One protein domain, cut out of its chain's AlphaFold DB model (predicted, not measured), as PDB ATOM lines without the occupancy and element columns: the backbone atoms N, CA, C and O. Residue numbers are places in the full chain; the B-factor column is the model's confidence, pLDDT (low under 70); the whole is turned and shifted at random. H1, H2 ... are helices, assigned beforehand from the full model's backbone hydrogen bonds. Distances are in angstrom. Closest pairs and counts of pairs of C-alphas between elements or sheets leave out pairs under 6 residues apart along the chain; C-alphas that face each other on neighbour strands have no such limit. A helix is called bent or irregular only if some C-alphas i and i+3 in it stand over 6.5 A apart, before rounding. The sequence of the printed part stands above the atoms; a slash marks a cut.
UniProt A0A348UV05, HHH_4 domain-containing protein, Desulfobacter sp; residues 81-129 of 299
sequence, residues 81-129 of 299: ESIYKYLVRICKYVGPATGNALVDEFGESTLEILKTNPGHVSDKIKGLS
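What this domain is: This is residues 81 to 129 of the 299 residues of the protein "HHH_4 domain-containing protein" of Desulfobacter sp (UniProt A0A348UV05). A sharply bent helix, H2, makes an L in the middle of a small rounded body, with the shorter helices H1 and H3 on different sides of it. H1 packs slantwise on H2a, the first arm of the L, while H3 follows directly after the second arm, H2b, and makes a corner with it. The printed part has 49 residues with three named helices, in the order H1, H2, H3, and no named strand; its class is all helix. The whole is compact, with a radius of gyration of the C-alphas of 9.4 A, and the C-alphas span 22 by 20 by 17 A.

How they stand to each other: H1, residues 81 to 90, and H2a, residues 96 to 105, touch, with 10 pairs of C-alphas within 8 A. Their closest C-alphas, those of Tyr 84 and Gly 99, are 5.3 A apart. They run opposite ways at a steep tilt of 46 degrees. H2a is an arm of the bent helix H2, residues 96 to 116, which by its hydrogen bonds was assigned as one helix; C-alphas 105 and 108 are 9.7 A apart. The other arm, H2b, residues 108 to 116, is about perpendicular to H2a, at 81 degrees. H1 and H2b only just touch, with 3 pairs of C-alphas within 8 A, and touch only at their ends; the closest C-alphas are those of Ile 83 and Leu 111, at 7.3 A. H3, residues 118 to 124, and H2b only just touch, with 3 pairs within 8 A, and touch only at the corner by their link; the closest C-alphas, of Leu 114 and Val 121, are 6.7 A apart. H3 is close but not clearly touching to H2a, with the closest C-alphas, of Glu 105 and Lys 124, 7.7 A apart. H1 and H3 are apart. Every O i to N i+4 pair is within hydrogen-bond range in H2a and H3, against 5 of 6 in H1 and 4 of 5 in H2b.

Where its parts are: H1 begins at C-alpha 81, at (19.132, -14.133, -74.669), and is 14.7 A long from first to last C-alpha. H2a is 14.3 A long and begins at C-alpha 96, at (10.531, -20.053, -79.689). H2b is 14.1 A long and irregular, with C-alphas 108 and 111 7.4 A apart. H3 is 10.1 A long and ends at C-alpha 124, at (6.824, -6.071, -87.123).

The domain as a whole: The two C-alphas farthest apart, those of Ser 82 and Ser 129, are 23.7 A apart. The printed part has no cut, and the links H1 to H2 and H2 to H3 are tight. The mean pLDDT of the printed part is 92.4, and no printed residue is under 70.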
ATOM      1  N   GLU A  81      19.285 -12.693 -74.902       89.06
ATOM      2  CA  GLU A  81      19.132 -14.133 -74.669       89.06
ATOM      3  C   GLU A  81      18.227 -14.410 -73.460       89.06
ATOM      4  O   GLU A  81      17.343 -15.276 -73.502       89.06
ATOM      5  N   SER A  82      18.414 -13.656 -72.379       85.69
ATOM      6  CA  SER A  82      17.590 -13.768 -71.179       85.69
ATOM      7  C   SER A  82      16.171 -13.241 -71.409       85.69
ATOM      8  O   SER A  82      15.217 -13.846 -70.914       85.69
ATOM      9  N   ILE A  83      16.000 -12.171 -72.196       91.19
ATOM     10  CA  ILE A  83      14.677 -11.651 -72.579       91.19
ATOM     11  C   ILE A  83      13.905 -12.700 -73.381       91.19
ATOM     12  O   ILE A  83      12.739 -12.968 -73.080       91.19
ATOM     13  N   TYR A  84      14.557 -13.344 -74.347       92.88
ATOM     14  CA  TYR A  84      13.975 -14.442 -75.111       92.88
ATOM     15  C   TYR A  84      13.462 -15.561 -74.190       92.88
ATOM     16  O   TYR A  84      12.284 -15.928 -74.243       92.88
ATOM     17  N   LYS A  85      14.330 -16.076 -73.306       87.75
ATOM     18  CA  LYS A  85      13.990 -17.165 -72.370       87.75
ATOM     19  C   LYS A  85      12.828 -16.792 -71.454       87.75
ATOM     20  O   LYS A  85      11.963 -17.628 -71.193       87.75
ATOM     21  N   TYR A  86      12.812 -15.550 -70.982       88.19
ATOM     22  CA  TYR A  86      11.753 -15.006 -70.143       88.19
ATOM     23  C   TYR A  86      10.416 -14.981 -70.888       88.19
ATOM     24  O   TYR A  86       9.456 -15.613 -70.444       88.19
ATOM     25  N   LEU A  87      10.361 -14.342 -72.060       90.38
ATOM     26  CA  LEU A  87       9.128 -14.177 -72.831       90.38
ATOM     27  C   LEU A  87       8.512 -15.508 -73.252       90.38
ATOM     28  O   LEU A  87       7.310 -15.695 -73.074       90.38
ATOM     29  N   VAL A  88       9.325 -16.447 -73.746       90.62
ATOM     30  CA  VAL A  88       8.844 -17.774 -74.174       90.62
ATOM     31  C   VAL A  88       8.177 -18.542 -73.035       90.62
ATOM     32  O   VAL A  88       7.333 -19.412 -73.252       90.62
ATOM     33  N   ARG A  89       8.563 -18.233 -71.800       84.62
ATOM     34  CA  ARG A  89       8.093 -18.943 -70.624       84.62
ATOM     35  C   ARG A  89       6.824 -18.366 -70.026       84.62
ATOM     36  O   ARG A  89       5.987 -19.131 -69.551       84.62
ATOM     37  N   ILE A  90       6.721 -17.043 -69.989       84.06
ATOM     38  CA  ILE A  90       5.647 -16.369 -69.256       84.06
ATOM     39  C   ILE A  90       4.505 -15.928 -70.173       84.06
ATOM     40  O   ILE A  90       3.367 -15.829 -69.722       84.06
ATOM     41  N   CYS A  91       4.776 -15.687 -71.460       89.25
ATOM     42  CA  CYS A  91       3.796 -15.137 -72.389       89.25
ATOM     43  C   CYS A  91       3.154 -16.245 -73.232       89.25
ATOM     44  O   CYS A  91       3.799 -16.869 -74.068       89.25
ATOM     45  N   LYS A  92       1.836 -16.415 -73.093       86.12
ATOM     46  CA  LYS A  92       1.025 -17.439 -73.781       86.12
ATOM     47  C   LYS A  92       1.238 -17.526 -75.303       86.12
ATOM     48  O   LYS A  92       1.193 -18.620 -75.859       86.12
ATOM     49  N   TYR A  93       1.439 -16.394 -75.984       91.75
ATOM     50  CA  TYR A  93       1.561 -16.329 -77.452       91.75
ATOM     51  C   TYR A  93       3.000 -16.240 -77.960       91.75
ATOM     52  O   TYR A  93       3.219 -16.122 -79.168       91.75
ATOM     53  N   VAL A  94       3.983 -16.288 -77.062       93.38
ATOM     54  CA  VAL A  94       5.392 -16.201 -77.433       93.38
ATOM     55  C   VAL A  94       5.989 -17.599 -77.367       93.38
ATOM     56  O   VAL A  94       6.357 -18.090 -76.313       93.38
ATOM     57  N   GLY A  95       6.055 -18.268 -78.516       92.31
ATOM     58  CA  GLY A  95       6.838 -19.497 -78.672       92.31
ATOM     59  C   GLY A  95       8.281 -19.198 -79.101       92.31
ATOM     60  O   GLY A  95       8.607 -18.040 -79.357       92.31
ATOM     61  N   PRO A  96       9.134 -20.225 -79.276       93.38
ATOM     62  CA  PRO A  96      10.531 -20.053 -79.689       93.38
ATOM     63  C   PRO A  96      10.731 -19.178 -80.938       93.38
ATOM     64  O   PRO A  96      11.578 -18.294 -80.955       93.38
ATOM     65  N   ALA A  97       9.917 -19.367 -81.981       94.06
ATOM     66  CA  ALA A  97      10.033 -18.572 -83.206       94.06
ATOM     67  C   ALA A  97       9.663 -17.095 -82.980       94.06
ATOM     68  O   ALA A  97      10.397 -16.200 -83.390       94.06
ATOM     69  N   THR A  98       8.547 -16.844 -82.293       94.44
ATOM     70  CA  THR A  98       8.076 -15.490 -81.976       94.44
ATOM     71  C   THR A  98       9.032 -14.772 -81.030       94.44
ATOM     72  O   THR A  98       9.291 -13.588 -81.206       94.44
ATOM     73  N   GLY A  99       9.563 -15.485 -80.035       93.75
ATOM     74  CA  GLY A  99      10.527 -14.949 -79.084       93.75
ATOM     75  C   GLY A  99      11.813 -14.508 -79.776       93.75
ATOM     76  O   GLY A  99      12.274 -13.404 -79.512       93.75
ATOM     77  N   ASN A 100      12.358 -15.337 -80.675       94.88
ATOM     78  CA  ASN A 100      13.535 -14.957 -81.458       94.88
ATOM     79  C   ASN A 100      13.233 -13.733 -82.323       94.88
ATOM     80  O   ASN A 100      13.954 -12.755 -82.240       94.88
ATOM     81  N   ALA A 101      12.110 -13.725 -83.052       95.19
ATOM     82  CA  ALA A 101      11.738 -12.583 -83.888       95.19
ATOM     83  C   ALA A 101      11.594 -11.273 -83.092       95.19
ATOM     84  O   ALA A 101      11.999 -10.216 -83.565       95.19
ATOM     85  N   LEU A 102      11.021 -11.339 -81.886       95.69
ATOM     86  CA  LEU A 102      10.901 -10.192 -80.985       95.69
ATOM     87  C   LEU A 102      12.272  -9.635 -80.602       95.69
ATOM     88  O   LEU A 102      12.500  -8.435 -80.710       95.69
ATOM     89  N   VAL A 103      13.171 -10.511 -80.164       95.50
ATOM     90  CA  VAL A 103      14.501 -10.124 -79.693       95.50
ATOM     91  C   VAL A 103      15.426  -9.718 -80.844       95.50
ATOM     92  O   VAL A 103      16.224  -8.803 -80.675       95.50
ATOM     93  N   ASP A 104      15.292 -10.326 -82.020       95.44
ATOM     94  CA  ASP A 104      16.049  -9.958 -83.221       95.44
ATOM     95  C   ASP A 104      15.665  -8.556 -83.725       95.44
ATOM     96  O   ASP A 104      16.533  -7.796 -84.151       95.44
ATOM     97  N   GLU A 105      14.377  -8.195 -83.663       96.31
ATOM     98  CA  GLU A 105      13.893  -6.873 -84.093       96.31
ATOM     99  C   GLU A 105      14.165  -5.788 -83.040       96.31
ATOM    100  O   GLU A 105      14.566  -4.675 -83.381       96.31
ATOM    101  N   PHE A 106      13.923  -6.085 -81.760       95.00
ATOM    102  CA  PHE A 106      13.874  -5.071 -80.700       95.00
ATOM    103  C   PHE A 106      15.023  -5.148 -79.687       95.00
ATOM    104  O   PHE A 106      15.181  -4.230 -78.879       95.00
ATOM    105  N   GLY A 107      15.829  -6.211 -79.704       94.06
ATOM    106  CA  GLY A 107      16.996  -6.379 -78.837       94.06
ATOM    107  C   GLY A 107      16.677  -6.215 -77.350       94.06
ATOM    108  O   GLY A 107      15.699  -6.757 -76.828       94.06
ATOM    109  N   GLU A 108      17.496  -5.426 -76.661       93.38
ATOM    110  CA  GLU A 108      17.353  -5.122 -75.229       93.38
ATOM    111  C   GLU A 108      16.052  -4.356 -74.908       93.38
ATOM    112  O   GLU A 108      15.501  -4.483 -73.815       93.38
ATOM    113  N   SER A 109      15.492  -3.626 -75.879       93.69
ATOM    114  CA  SER A 109      14.258  -2.841 -75.719       93.69
ATOM    115  C   SER A 109      12.975  -3.664 -75.871       93.69
ATOM    116  O   SER A 109      11.876  -3.127 -75.717       93.69
ATOM    117  N   THR A 110      13.071  -4.967 -76.148       94.81
ATOM    118  CA  THR A 110      11.909  -5.833 -76.414       94.81
ATOM    119  C   THR A 110      10.852  -5.762 -75.306       94.81
ATOM    120  O   THR A 110       9.663  -5.614 -75.593       94.81
ATOM    121  N   LEU A 111      11.259  -5.843 -74.032       92.06
ATOM    122  CA  LEU A 111      10.322  -5.796 -72.903       92.06
ATOM    123  C   LEU A 111       9.632  -4.438 -72.771       92.06
ATOM    124  O   LEU A 111       8.441  -4.386 -72.474       92.06
ATOM    125  N   GLU A 112      10.364  -3.349 -72.988       92.62
ATOM    126  CA  GLU A 112       9.815  -1.995 -72.927       92.62
ATOM    127  C   GLU A 112       8.793  -1.769 -74.043       92.62
ATOM    128  O   GLU A 112       7.686  -1.289 -73.788       92.62
ATOM    129  N   ILE A 113       9.117  -2.180 -75.269       94.69
ATOM    130  CA  ILE A 113       8.240  -2.026 -76.433       94.69
ATOM    131  C   ILE A 113       6.971  -2.871 -76.273       94.69
ATOM    132  O   ILE A 113       5.876  -2.368 -76.524       94.69
ATOM    133  N   LEU A 114       7.076  -4.105 -75.768       94.31
ATOM    134  CA  LEU A 114       5.904  -4.933 -75.452       94.31
ATOM    135  C   LEU A 114       4.978  -4.279 -74.418       94.31
ATOM    136  O   LEU A 114       3.767  -4.470 -74.481       94.31
ATOM    137  N   LYS A 115       5.526  -3.502 -73.476       93.62
ATOM    138  CA  LYS A 115       4.747  -2.799 -72.445       93.62
ATOM    139  C   LYS A 115       4.169  -1.465 -72.914       93.62
ATOM    140  O   LYS A 115       3.157  -1.034 -72.368       93.62
ATOM    141  N   THR A 116       4.796  -0.791 -73.873       94.94
ATOM    142  CA  THR A 116       4.463   0.604 -74.226       94.94
ATOM    143  C   THR A 116       3.824   0.752 -75.601       94.94
ATOM    144  O   THR A 116       3.004   1.648 -75.790       94.94
ATOM    145  N   ASN A 117       4.154  -0.120 -76.556       94.56
ATOM    146  CA  ASN A 117       3.730   0.012 -77.945       94.56
ATOM    147  C   ASN A 117       3.397  -1.351 -78.592       94.56
ATOM    148  O   ASN A 117       4.111  -1.813 -79.487       94.56
ATOM    149  N   PRO A 118       2.286  -1.999 -78.185       93.00
ATOM    150  CA  PRO A 118       1.847  -3.264 -78.779       93.00
ATOM    151  C   PRO A 118       1.502  -3.137 -80.274       93.00
ATOM    152  O   PRO A 118       1.612  -4.120 -81.004       93.00
ATOM    153  N   GLY A 119       1.139  -1.934 -80.742       93.94
ATOM    154  CA  GLY A 119       0.926  -1.642 -82.163       93.94
ATOM    155  C   GLY A 119       2.178  -1.909 -82.990       93.94
ATOM    156  O   GLY A 119       2.151  -2.728 -83.907       93.94
ATOM    157  N   HIS A 120       3.303  -1.323 -82.577       94.69
ATOM    158  CA  HIS A 120       4.588  -1.528 -83.242       94.69
ATOM    159  C   HIS A 120       5.023  -3.001 -83.237       94.69
ATOM    160  O   HIS A 120       5.535  -3.498 -84.238       94.69
ATOM    161  N   VAL A 121       4.762  -3.727 -82.146       94.62
ATOM    162  CA  VAL A 121       5.020  -5.173 -82.081       94.62
ATOM    163  C   VAL A 121       4.206  -5.921 -83.134       94.62
ATOM    164  O   VAL A 121       4.756  -6.765 -83.842       94.62
ATOM    165  N   SER A 122       2.916  -5.608 -83.265       94.31
ATOM    166  CA  SER A 122       2.043  -6.289 -84.223       94.31
ATOM    167  C   SER A 122       2.380  -5.997 -85.687       94.31
ATOM    168  O   SER A 122       2.215  -6.872 -86.535       94.31
ATOM    169  N   ASP A 123       2.921  -4.812 -85.979       94.38
ATOM    170  CA  ASP A 123       3.341  -4.437 -87.333       94.38
ATOM    171  C   ASP A 123       4.602  -5.191 -87.779       94.38
ATOM    172  O   ASP A 123       4.767  -5.511 -88.960       94.38
ATOM    173  N   LYS A 124       5.513  -5.469 -86.839       93.94
ATOM    174  CA  LYS A 124       6.824  -6.071 -87.123       93.94
ATOM    175  C   LYS A 124       6.840  -7.587 -86.988       93.94
ATOM    176  O   LYS A 124       7.501  -8.269 -87.774       93.94
ATOM    177  N   ILE A 125       6.114  -8.137 -86.018       94.75
ATOM    178  CA  ILE A 125       6.230  -9.548 -85.647       94.75
ATOM    179  C   ILE A 125       5.105 -10.377 -86.263       94.75
ATOM    180  O   ILE A 125       3.968 -10.411 -85.791       94.75
ATOM    181  N   LYS A 126       5.448 -11.140 -87.305       87.94
ATOM    182  CA  LYS A 126       4.514 -12.076 -87.946       87.94
ATOM    183  C   LYS A 126       3.976 -13.096 -86.933       87.94
ATOM    184  O   LYS A 126       4.739 -13.796 -86.276       87.94
ATOM    185  N   GLY A 127       2.649 -13.216 -86.854       84.12
ATOM    186  CA  GLY A 127       1.957 -14.164 -85.967       84.12
ATOM    187  C   GLY A 127       1.465 -13.569 -84.641       84.12
ATOM    188  O   GLY A 127       0.623 -14.193 -83.978       84.12
ATOM    189  N   LEU A 128       1.900 -12.351 -84.296       92.19
ATOM    190  CA  LEU A 128       1.332 -11.538 -83.220       92.19
ATOM    191  C   LEU A 128       0.394 -10.482 -83.812       92.19
ATOM    192  O   LEU A 128       0.830  -9.456 -84.315       92.19
ATOM    193  N   SER A 129      -0.915 -10.736 -83.752       94.75
ATOM    194  CA  SER A 129      -1.908  -9.694 -84.031       94.75
ATOM    195  C   SER A 129      -1.880  -8.622 -82.940       94.75
ATOM    196  O   SER A 129      -1.422  -8.880 -81.824       94.75
TER     197      SER A 129